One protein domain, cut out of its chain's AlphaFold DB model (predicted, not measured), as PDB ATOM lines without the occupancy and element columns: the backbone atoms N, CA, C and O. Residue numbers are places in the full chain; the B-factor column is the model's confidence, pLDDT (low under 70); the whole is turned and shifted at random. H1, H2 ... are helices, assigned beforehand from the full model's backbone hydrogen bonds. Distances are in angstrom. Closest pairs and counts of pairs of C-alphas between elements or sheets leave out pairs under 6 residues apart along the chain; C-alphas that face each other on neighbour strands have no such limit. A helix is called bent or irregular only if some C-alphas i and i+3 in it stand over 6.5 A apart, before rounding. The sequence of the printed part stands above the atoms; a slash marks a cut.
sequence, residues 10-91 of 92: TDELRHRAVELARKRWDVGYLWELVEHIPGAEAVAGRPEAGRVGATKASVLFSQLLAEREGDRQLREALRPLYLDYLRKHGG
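What this domain is: This is residues 10 to 91 of the 92 residues of an uncharacterized protein of Thermobifida cellulosilytica TB100 (UniProt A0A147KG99). What is the shape? H2 folds back along the first part of long H3, H1 folds back from H2 in an open zigzag, and residues 76 to 91, mostly H4, stick out past H3's other end. What makes it? The 82 printed residues hold four named helices, H1 to H4, and no named strand: all helix, loose, radius of gyration of the C-alphas 16.1 A, spans 42 by 31 by 25 A.

How they stand to each other: What touches the longest helix? H3, residues 47 to 68, forms a helical hairpin with H2, residues 27 to 43, touching it with residues 47 to 57 alone; the closest C-alphas, of Pro 38 and Gly 50, are 3.7 A apart, at a shallow tilt of 25 degrees, opposite ways. And beyond? H1, residues 10 to 24, and H2 form a helical hairpin, touching with residues 18 to 21 and 27 to 30 alone; the closest C-alphas, of Ala 21 and Tyr 29, are 6.8 A apart. H4, residues 72 to 89, is close to but not clearly touching H3: the closest C-alphas, of Arg 68 and Leu 74, are 7.6 A apart. Are the backbones regular? Every O i to N i+4 pair is within hydrogen-bond range in H1, 11 of 13 in H2, 17 of 18 in H3 and 12 of 14 in H4.

Where its parts are: How long are they? From first to last C-alpha, H3 is 32.6 A, H2 24.8 A, H4 24.6 A and H1 20.9 A. Where are the anchors? C-alpha 10 is at (28.453, 27.524, 26.117), C-alpha 89 at (3.461, 49.873, 39.723). Any irregularity? H4 is irregular, C-alphas 77 and 80 being 7.2 A apart; H2 only just, C-alphas 35 and 38 being 6.9 A apart.

The domain as a whole: How far does it reach? The two farthest C-alphas, of Gly 45 and Gln 73, are 44.9 A apart. Any break or doubt? The printed part has no cut, its three links are tight, and residue 91 alone has pLDDT under 70.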
ATOM      1  N   THR A  10      29.656  26.698  25.969       91.38
ATOM      2  CA  THR A  10      28.453  27.524  26.117       91.38
ATOM      3  C   THR A  10      27.226  26.937  25.412       91.38
ATOM      4  O   THR A  10      26.109  27.131  25.894       91.38
ATOM      5  N   ASP A  11      27.393  26.218  24.297       91.38
ATOM      6  CA  ASP A  11      26.269  25.607  23.584       91.38
ATOM      7  C   ASP A  11      25.720  24.394  24.331       91.38
ATOM      8  O   ASP A  11      24.500  24.247  24.449       91.38
ATOM      9  N   GLU A  12      26.599  23.577  24.904       93.31
ATOM     10  CA  GLU A  12      26.210  22.462  25.764       93.31
ATOM     11  C   GLU A  12      25.538  22.956  27.055       93.31
ATOM     12  O   GLU A  12      24.498  22.426  27.456       93.31
ATOM     13  N   LEU A  13      26.058  24.027  27.671       94.75
ATOM     14  CA  LEU A  13      25.418  24.678  28.821       94.75
ATOM     15  C   LEU A  13      24.016  25.173  28.476       94.75
ATOM     16  O   LEU A  13      23.056  24.864  29.185       94.75
ATOM     17  N   ARG A  14      23.881  25.895  27.357       92.75
ATOM     18  CA  ARG A  14      22.592  26.385  26.861       92.75
ATOM     19  C   ARG A  14      21.622  25.231  26.631       92.75
ATOM     20  O   ARG A  14      20.479  25.303  27.079       92.75
ATOM     21  N   HIS A  15      22.053  24.174  25.945       94.56
ATOM     22  CA  HIS A  15      21.201  23.027  25.652       94.56
ATOM     23  C   HIS A  15      20.716  22.347  26.937       94.56
ATOM     24  O   HIS A  15      19.510  22.178  27.120       94.56
ATOM     25  N   ARG A  16      21.629  22.024  27.862       94.44
ATOM     26  CA  ARG A  16      21.285  21.365  29.129       94.44
ATOM     27  C   ARG A  16      20.376  22.218  30.003       94.44
ATOM     28  O   ARG A  16      19.414  21.688  30.557       94.44
ATOM     29  N   ALA A  17      20.654  23.515  30.115       94.50
ATOM     30  CA  ALA A  17      19.862  24.412  30.943       94.50
ATOM     31  C   ALA A  17      18.433  24.566  30.401       94.50
ATOM     32  O   ALA A  17      17.467  24.418  31.151       94.50
ATOM     33  N   VAL A  18      18.281  24.756  29.084       94.25
ATOM     34  CA  VAL A  18      16.963  24.852  28.439       94.25
ATOM     35  C   VAL A  18      16.200  23.529  28.536       94.25
ATOM     36  O   VAL A  18      15.018  23.531  28.879       94.25
ATOM     37  N   GLU A  19      16.847  22.387  28.295       95.88
ATOM     38  CA  GLU A  19      16.195  21.077  28.415       95.88
ATOM     39  C   GLU A  19      15.765  20.768  29.853       95.88
ATOM     40  O   GLU A  19      14.671  20.243  30.077       95.88
ATOM     41  N   LEU A  20      16.585  21.123  30.846       95.44
ATOM     42  CA  LEU A  20      16.229  20.961  32.252       95.44
ATOM     43  C   LEU A  20      15.037  21.847  32.630       95.44
ATOM     44  O   LEU A  20      14.093  21.357  33.251       95.44
ATOM     45  N   ALA A  21      15.045  23.115  32.218       94.44
ATOM     46  CA  ALA A  21      13.944  24.041  32.464       94.44
ATOM     47  C   ALA A  21      12.632  23.549  31.837       94.44
ATOM     48  O   ALA A  21      11.595  23.539  32.497       94.44
ATOM     49  N   ARG A  22      12.681  23.029  30.602       93.12
ATOM     50  CA  ARG A  22      11.523  22.413  29.935       93.12
ATOM     51  C   ARG A  22      10.995  21.204  30.702       93.12
ATOM     52  O   ARG A  22       9.794  21.114  30.932       93.12
ATOM     53  N   LYS A  23      11.875  20.296  31.142       95.94
ATOM     54  CA  LYS A  23      11.489  19.116  31.941       95.94
ATOM     55  C   LYS A  23      10.851  19.499  33.277       95.94
ATOM     56  O   LYS A  23       9.978  18.783  33.760       95.94
ATOM     57  N   ARG A  24      11.283  20.615  33.866       95.56
ATOM     58  CA  ARG A  24      10.767  21.141  35.138       95.56
ATOM     59  C   ARG A  24       9.565  22.074  34.981       95.56
ATOM     60  O   ARG A  24       9.032  22.496  36.000       95.56
ATOM     61  N   TRP A  25       9.144  22.381  33.750       94.56
ATOM     62  CA  TRP A  25       8.150  23.423  33.459       94.56
ATOM     63  C   TRP A  25       8.502  24.772  34.107       94.56
ATOM     64  O   TRP A  25       7.634  25.501  34.583       94.56
ATOM     65  N   ASP A  26       9.794  25.099  34.129       94.75
ATOM     66  CA  ASP A  26      10.312  26.314  34.748       94.75
ATOM     67  C   ASP A  26      10.137  27.515  33.810       94.75
ATOM     68  O   ASP A  26      11.047  27.935  33.094       94.75
ATOM     69  N   VAL A  27       8.909  28.037  33.771       90.69
ATOM     70  CA  VAL A  27       8.555  29.205  32.951       90.69
ATOM     71  C   VAL A  27       9.310  30.453  33.416       90.69
ATOM     72  O   VAL A  27       9.624  31.300  32.586       90.69
ATOM     73  N   GLY A  28       9.642  30.548  34.710       90.94
ATOM     74  CA  GLY A  28      10.394  31.670  35.272       90.94
ATOM     75  C   GLY A  28      11.792  31.769  34.670       90.94
ATOM     76  O   GLY A  28      12.133  32.798  34.096       90.94
ATOM     77  N   TYR A  29      12.553  30.673  34.702       92.31
ATOM     78  CA  TYR A  29      13.886  30.629  34.097       92.31
ATOM     79  C   TYR A  29      13.862  30.870  32.578       92.31
ATOM     80  O   TYR A  29      14.706  31.578  32.029       92.31
ATOM     81  N   LEU A  30      12.884  30.294  31.869       90.25
ATOM     82  CA  LEU A  30      12.749  30.511  30.424       90.25
ATOM     83  C   LEU A  30      12.439  31.977  30.094       90.25
ATOM     84  O   LEU A  30      12.939  32.494  29.095       90.25
ATOM     85  N   TRP A  31      11.634  32.641  30.924       88.12
ATOM     86  CA  TRP A  31      11.336  34.062  30.783       88.12
ATOM     87  C   TRP A  31      12.563  34.931  31.085       88.12
ATOM     88  O   TRP A  31      12.894  35.799  30.282       88.12
ATOM     89  N   GLU A  32      13.304  34.623  32.153       90.12
ATOM     90  CA  GLU A  32      14.568  35.284  32.509       90.12
ATOM     91  C   GLU A  32      15.581  35.231  31.350       90.12
ATOM     92  O   GLU A  32      16.168  36.248  30.976       90.12
ATOM     93  N   LEU A  33      15.733  34.073  30.695       89.56
ATOM     94  CA  LEU A  33      16.587  33.953  29.509       89.56
ATOM     95  C   LEU A  33      16.161  34.904  28.384       89.56
ATOM     96  O   LEU A  33      17.016  35.543  27.774       89.56
ATOM     97  N   VAL A  34      14.859  35.005  28.099       85.81
ATOM     98  CA  VAL A  34      14.332  35.892  27.049       85.81
ATOM     99  C   VAL A  34      14.567  37.364  27.396       85.81
ATOM    100  O   VAL A  34      14.972  38.131  26.520       85.81
ATOM    101  N   GLU A  35      14.376  37.752  28.659       85.06
ATOM    102  CA  GLU A  35      14.625  39.114  29.145       85.06
ATOM    103  C   GLU A  35      16.101  39.531  29.026       85.06
ATOM    104  O   GLU A  35      16.392  40.702  28.773       85.06
ATOM    105  N   HIS A  36      17.040  38.586  29.148       89.19
ATOM    106  CA  HIS A  36      18.476  38.866  29.078       89.19
ATOM    107  C   HIS A  36      19.073  38.880  27.662       89.19
ATOM    108  O   HIS A  36      20.149  39.460  27.477       89.19
ATOM    109  N   ILE A  37      18.398  38.315  26.649       86.62
ATOM    110  CA  ILE A  37      18.889  38.305  25.254       86.62
ATOM    111  C   ILE A  37      19.266  39.715  24.762       86.62
ATOM    112  O   ILE A  37      20.389  39.874  24.280       86.62
ATOM    113  N   PRO A  38      18.425  40.760  24.924       83.88
ATOM    114  CA  PRO A  38      18.772  42.104  24.469       83.88
ATOM    115  C   PRO A  38      20.063  42.653  25.085       83.88
ATOM    116  O   PRO A  38      20.867  43.283  24.395       83.88
ATOM    117  N   GLY A  39      20.279  42.395  26.379       86.69
ATOM    118  CA  GLY A  39      21.494  42.797  27.085       86.69
ATOM    119  C   GLY A  39      22.724  42.040  26.585       86.69
ATOM    120  O   GLY A  39      23.763  42.651  26.334       86.69
ATOM    121  N   ALA A  40      22.595  40.730  26.366       88.00
ATOM    122  CA  ALA A  40      23.663  39.905  25.810       88.00
ATOM    123  C   ALA A  40      24.050  40.345  24.385       88.00
ATOM    124  O   ALA A  40      25.236  40.436  24.068       88.00
ATOM    125  N   GLU A  41      23.075  40.686  23.541       85.06
ATOM    126  CA  GLU A  41      23.322  41.206  22.192       85.06
ATOM    127  C   GLU A  41      24.011  42.576  22.219       85.06
ATOM    128  O   GLU A  41      24.932  42.811  21.433       85.06
ATOM    129  N   ALA A  42      23.640  43.459  23.150       86.75
ATOM    130  CA  ALA A  42      24.325  44.734  23.343       86.75
ATOM    131  C   ALA A  42      25.797  44.543  23.756       86.75
ATOM    132  O   ALA A  42      26.678  45.164  23.159       86.75
ATOM    133  N   VAL A  43      26.078  43.641  24.706       89.00
ATOM    134  CA  VAL A  43      27.451  43.284  25.121       89.00
ATOM    135  C   VAL A  43      28.240  42.656  23.967       89.00
ATOM    136  O   VAL A  43      29.423  42.942  23.800       89.00
ATOM    137  N   ALA A  44      27.581  41.870  23.114       89.31
ATOM    138  CA  ALA A  44      28.171  41.289  21.910       89.31
ATOM    139  C   ALA A  44      28.389  42.300  20.760       89.31
ATOM    140  O   ALA A  44      28.719  41.894  19.643       89.31
ATOM    141  N   GLY A  45      28.185  43.603  20.992       88.38
ATOM    142  CA  GLY A  45      28.365  44.653  19.984       88.38
ATOM    143  C   GLY A  45      27.251  44.704  18.934       88.38
ATOM    144  O   GLY A  45      27.453  45.242  17.846       88.38
ATOM    145  N   ARG A  46      26.073  44.143  19.238       87.25
ATOM    146  CA  ARG A  46      24.890  44.085  18.360       87.25
ATOM    147  C   ARG A  46      23.678  44.790  18.997       87.25
ATOM    148  O   ARG A  46      22.624  44.173  19.148       87.25
ATOM    149  N   PRO A  47      23.771  46.084  19.354       79.81
ATOM    150  CA  PRO A  47      22.696  46.791  20.060       79.81
ATOM    151  C   PRO A  47      21.378  46.853  19.268       79.81
ATOM    152  O   PRO A  47      20.298  46.793  19.855       79.81
ATOM    153  N   GLU A  48      21.451  46.912  17.935       79.50
ATOM    154  CA  GLU A  48      20.265  46.884  17.072       79.50
ATOM    155  C   GLU A  48      19.563  45.521  17.091       79.50
ATOM    156  O   GLU A  48      18.333  45.463  17.095       79.50
ATOM    157  N   ALA A  49      20.323  44.423  17.189       75.69
ATOM    158  CA  ALA A  49      19.743  43.097  17.383       75.69
ATOM    159  C   ALA A  49      18.993  43.035  18.722       75.69
ATOM    160  O   ALA A  49      17.842  42.610  18.730       75.69
ATOM    161  N   GLY A  50      19.565  43.615  19.787       77.50
ATOM    162  CA  GLY A  50      18.935  43.668  21.109       77.50
ATOM    163  C   GLY A  50      17.565  44.345  21.109       77.50
ATOM    164  O   GLY A  50      16.596  43.815  21.662       77.50
ATOM    165  N   ARG A  51      17.438  45.489  20.424       76.75
ATOM    166  CA  ARG A  51      16.141  46.168  20.246       76.75
ATOM    167  C   ARG A  51      15.138  45.314  19.477       76.75
ATOM    168  O   ARG A  51      13.964  45.249  19.853       76.75
ATOM    169  N   VAL A  52      15.589  44.653  18.414       80.94
ATOM    170  CA  VAL A  52      14.750  43.746  17.623       80.94
ATOM    171  C   VAL A  52      14.316  42.538  18.462       80.94
ATOM    172  O   VAL A  52      13.152  42.147  18.389       80.94
ATOM    173  N   GLY A  53      15.205  41.979  19.285       76.88
ATOM    174  CA  GLY A  53      14.924  40.878  20.205       76.88
ATOM    175  C   GLY A  53      13.848  41.237  21.228       76.88
ATOM    176  O   GLY A  53      12.838  40.540  21.319       76.88
ATOM    177  N   ALA A  54      14.001  42.376  21.913       78.81
ATOM    178  CA  ALA A  54      13.004  42.885  22.860       78.81
ATOM    179  C   ALA A  54      11.635  43.113  22.195       78.81
ATOM    180  O   ALA A  54      10.594  42.720  22.725       78.81
ATOM    181  N   THR A  55      11.635  43.690  20.989       83.56
ATOM    182  CA  THR A  55      10.409  43.915  20.212       83.56
ATOM    183  C   THR A  55       9.724  42.595  19.854       83.56
ATOM    184  O   THR A  55       8.521  42.448  20.053       83.56
ATOM    185  N   LYS A  56      10.482  41.602  19.369       82.00
ATOM    186  CA  LYS A  56       9.950  40.271  19.036       82.00
ATOM    187  C   LYS A  56       9.367  39.562  20.258       82.00
ATOM    188  O   LYS A  56       8.280  39.002  20.154       82.00
ATOM    189  N   ALA A  57      10.052  39.610  21.402       80.62
ATOM    190  CA  ALA A  57       9.561  39.025  22.649       80.62
ATOM    191  C   ALA A  57       8.223  39.652  23.077       80.62
ATOM    192  O   ALA A  57       7.271  38.930  23.377       80.62
ATOM    193  N   SER A  58       8.116  40.984  23.010       81.88
ATOM    194  CA  SER A  58       6.866  41.695  23.304       81.88
ATOM    195  C   SER A  58       5.728  41.307  22.353       81.88
ATOM    196  O   SER A  58       4.601  41.109  22.805       81.88
ATOM    197  N   VAL A  59       6.007  41.147  21.055       86.25
ATOM    198  CA  VAL A  59       4.998  40.716  20.071       86.25
ATOM    199  C   VAL A  59       4.490  39.306  20.373       86.25
ATOM    200  O   VAL A  59       3.279  39.111  20.426       86.25
ATOM    201  N   LEU A  60       5.385  38.344  20.616       84.38
ATOM    202  CA  LEU A  60       5.004  36.963  20.936       84.38
ATOM    203  C   LEU A  60       4.153  36.887  22.211       84.38
ATOM    204  O   LEU A  60       3.162  36.158  22.254       84.38
ATOM    205  N   PHE A  61       4.505  37.670  23.233       82.50
ATOM    206  CA  PHE A  61       3.726  37.759  24.466       82.50
ATOM    207  C   PHE A  61       2.314  38.307  24.216       82.50
ATOM    208  O   PHE A  61       1.326  37.699  24.632       82.50
ATOM    209  N   SER A  62       2.203  39.417  23.481       81.88
ATOM    210  CA  SER A  62       0.909  40.002  23.118       81.88
ATOM    211  C   SER A  62       0.057  39.047  22.278       81.88
ATOM    212  O   SER A  62      -1.150  38.970  22.490       81.88
ATOM    213  N   GLN A  63       0.665  38.279  21.368       86.00
ATOM    214  CA  GLN A  63      -0.031  37.262  20.572       86.00
ATOM    215  C   GLN A  63      -0.595  36.139  21.446       86.00
ATOM    216  O   GLN A  63      -1.770  35.804  21.315       86.00
ATOM    217  N   LEU A  64       0.200  35.609  22.380       83.56
ATOM    218  CA  LEU A  64      -0.251  34.568  23.307       83.56
ATOM    219  C   LEU A  64      -1.447  35.034  24.152       83.56
ATOM    220  O   LEU A  64      -2.382  34.267  24.381       83.56
ATOM    221  N   LEU A  65      -1.430  36.291  24.608       80.25
ATOM    222  CA  LEU A  65      -2.560  36.875  25.330       80.25
ATOM    223  C   LEU A  65      -3.782  37.056  24.426       80.25
ATOM    224  O   LEU A  65      -4.878  36.664  24.823       80.25
ATOM    225  N   ALA A  66      -3.599  37.596  23.218       81.69
ATOM    226  CA  ALA A  66      -4.678  37.838  22.261       81.69
ATOM    227  C   ALA A  66      -5.395  36.540  21.847       81.69
ATOM    228  O   ALA A  66      -6.622  36.498  21.796       81.69
ATOM    229  N   GLU A  67      -4.655  35.444  21.637       81.38
ATOM    230  CA  GLU A  67      -5.229  34.118  21.348       81.38
ATOM    231  C   GLU A  67      -6.178  33.623  22.445       81.38
ATOM    232  O   GLU A  67      -7.087  32.829  22.189       81.38
ATOM    233  N   ARG A  68      -5.978  34.082  23.682       77.06
ATOM    234  CA  ARG A  68      -6.778  33.697  24.848       77.06
ATOM    235  C   ARG A  68      -7.701  34.815  25.335       77.06
ATOM    236  O   ARG A  68      -8.472  34.612  26.270       77.06
ATOM    237  N   GLU A  69      -7.694  35.969  24.674       70.62
ATOM    238  CA  GLU A  69      -8.513  37.134  25.016       70.62
ATOM    239  C   GLU A  69     -10.007  36.901  24.740       70.62
ATOM    240  O   GLU A  69     -10.858  37.587  25.298       70.62
ATOM    241  N   GLY A  70     -10.372  35.882  23.959       75.69
ATOM    242  CA  GLY A  70     -11.761  35.421  23.838       75.69
ATOM    243  C   GLY A  70     -12.294  34.707  25.091       75.69
ATOM    244  O   GLY A  70     -13.503  34.686  25.315       75.69
ATOM    245  N   ASP A  71     -11.416  34.177  25.948       85.44
ATOM    246  CA  ASP A  71     -11.793  33.392  27.125       85.44
ATOM    247  C   ASP A  71     -12.061  34.299  28.334       85.44
ATOM    248  O   ASP A  71     -11.153  34.821  28.994       85.44
ATOM    249  N   ARG A  72     -13.349  34.530  28.612       85.75
ATOM    250  CA  ARG A  72     -13.782  35.373  29.733       85.75
ATOM    251  C   ARG A  72     -13.366  34.789  31.083       85.75
ATOM    252  O   ARG A  72     -12.984  35.558  31.964       85.75
ATOM    253  N   GLN A  73     -13.424  33.468  31.241       87.62
ATOM    254  CA  GLN A  73     -13.099  32.806  32.505       87.62
ATOM    255  C   GLN A  73     -11.610  32.944  32.814       87.62
ATOM    256  O   GLN A  73     -11.250  33.271  33.944       87.62
ATOM    257  N   LEU A  74     -10.749  32.800  31.802       84.81
ATOM    258  CA  LEU A  74      -9.317  33.042  31.951       84.81
ATOM    259  C   LEU A  74      -9.022  34.488  32.374       84.81
ATOM    260  O   LEU A  74      -8.270  34.708  33.322       84.81
ATOM    261  N   ARG A  75      -9.631  35.485  31.716       86.50
ATOM    262  CA  ARG A  75      -9.416  36.903  32.070       86.50
ATOM    263  C   ARG A  75      -9.861  37.220  33.495       86.50
ATOM    264  O   ARG A  75      -9.178  37.959  34.203       86.50
ATOM    265  N   GLU A  76     -10.990  36.663  33.926       90.31
ATOM    266  CA  GLU A  76     -11.472  36.816  35.300       90.31
ATOM    267  C   GLU A  76     -10.537  36.126  36.309       90.31
ATOM    268  O   GLU A  76     -10.242  36.713  37.351       90.31
ATOM    269  N   ALA A  77      -9.995  34.948  35.979       91.12
ATOM    270  CA  ALA A  77      -9.031  34.234  36.816       91.12
ATOM    271  C   ALA A  77      -7.683  34.967  36.952       91.12
ATOM    272  O   ALA A  77      -7.075  34.936  38.022       91.12
ATOM    273  N   LEU A  78      -7.227  35.664  35.905       90.06
ATOM    274  CA  LEU A  78      -5.986  36.454  35.923       90.06
ATOM    275  C   LEU A  78      -6.145  37.830  36.591       90.06
ATOM    276  O   LEU A  78      -5.150  38.481  36.917       90.06
ATOM    277  N   ARG A  79      -7.379  38.275  36.859       92.19
ATOM    278  CA  ARG A  79      -7.676  39.589  37.450       92.19
ATOM    279  C   ARG A  79      -6.883  39.911  38.727       92.19
ATOM    280  O   ARG A  79      -6.432  41.053  38.833       92.19
ATOM    281  N   PRO A  80      -6.680  38.989  39.691       95.38
ATOM    282  CA  PRO A  80      -5.880  39.279  40.879       95.38
ATOM    283  C   PRO A  80      -4.428  39.648  40.550       95.38
ATOM    284  O   PRO A  80      -3.895  40.559  41.177       95.38
ATOM    285  N   LEU A  81      -3.820  39.007  39.544       91.12
ATOM    286  CA  LEU A  81      -2.454  39.311  39.102       91.12
ATOM    287  C   LEU A  81      -2.370  40.707  38.480       91.12
ATOM    288  O   LEU A  81      -1.475  41.477  38.821       91.12
ATOM    289  N   TYR A  82      -3.335  41.071  37.629       89.75
ATOM    290  CA  TYR A  82      -3.401  42.420  37.058       89.75
ATOM    291  C   TYR A  82      -3.551  43.490  38.142       89.75
ATOM    292  O   TYR A  82      -2.865  44.508  38.111       89.75
ATOM    293  N   LEU A  83      -4.426  43.255  39.125       94.19
ATOM    294  CA  LEU A  83      -4.632  44.182  40.236       94.19
ATOM    295  C   LEU A  83      -3.383  44.325  41.109       94.19
ATOM    296  O   LEU A  83      -3.061  45.438  41.510       94.19
ATOM    297  N   ASP A  84      -2.691  43.226  41.412       95.12
ATOM    298  CA  ASP A  84      -1.447  43.256  42.184       95.12
ATOM    299  C   ASP A  84      -0.350  44.041  41.451       95.12
ATOM    300  O   ASP A  84       0.250  44.947  42.030       95.12
ATOM    301  N   TYR A  85      -0.164  43.787  40.152       91.62
ATOM    302  CA  TYR A  85       0.788  44.526  39.322       91.62
ATOM    303  C   TYR A  85       0.474  46.029  39.285       91.62
ATOM    304  O   TYR A  85       1.344  46.859  39.540       91.62
ATOM    305  N   LEU A  86      -0.788  46.396  39.039       93.88
ATOM    306  CA  LEU A  86      -1.215  47.797  39.008       93.88
ATOM    307  C   LEU A  86      -1.125  48.476  40.379       93.88
ATOM    308  O   LEU A  86      -0.850  49.666  40.445       93.88
ATOM    309  N   ARG A  87      -1.316  47.761  41.488       94.62
ATOM    310  CA  ARG A  87      -1.093  48.331  42.828       94.62
ATOM    311  C   ARG A  87       0.383  48.586  43.098       94.62
ATOM    312  O   ARG A  87       0.715  49.601  43.697       94.62
ATOM    313  N   LYS A  88       1.252  47.670  42.668       93.19
ATOM    314  CA  LYS A  88       2.705  47.778  42.845       93.19
ATOM    315  C   LYS A  88       3.331  48.858  41.962       93.19
ATOM    316  O   LYS A  88       4.289  49.491  42.390       93.19
ATOM    317  N   HIS A  89       2.801  49.063  40.755       92.50
ATOM    318  CA  HIS A  89       3.461  49.873  39.723       92.50
ATOM    319  C   HIS A  89       2.592  50.977  39.104       92.50
ATOM    320  O   HIS A  89       3.117  51.847  38.419       92.50
ATOM    321  N   GLY A  90       1.273  50.956  39.304       77.31
ATOM    322  CA  GLY A  90       0.317  51.883  38.682       77.31
ATOM    323  C   GLY A  90       0.023  53.146  39.492       77.31
ATOM    324  O   GLY A  90      -0.699  54.013  39.008       77.31
ATOM    325  N   GLY A  91       0.566  53.264  40.706       67.62
ATOM    326  CA  GLY A  91       0.600  54.521  41.448       67.62
ATOM    327  C   GLY A  91       1.863  55.302  41.102       67.62
ATOM    328  O   GLY A  91       2.881  55.130  41.768       67.62
TER     329      GLY A  91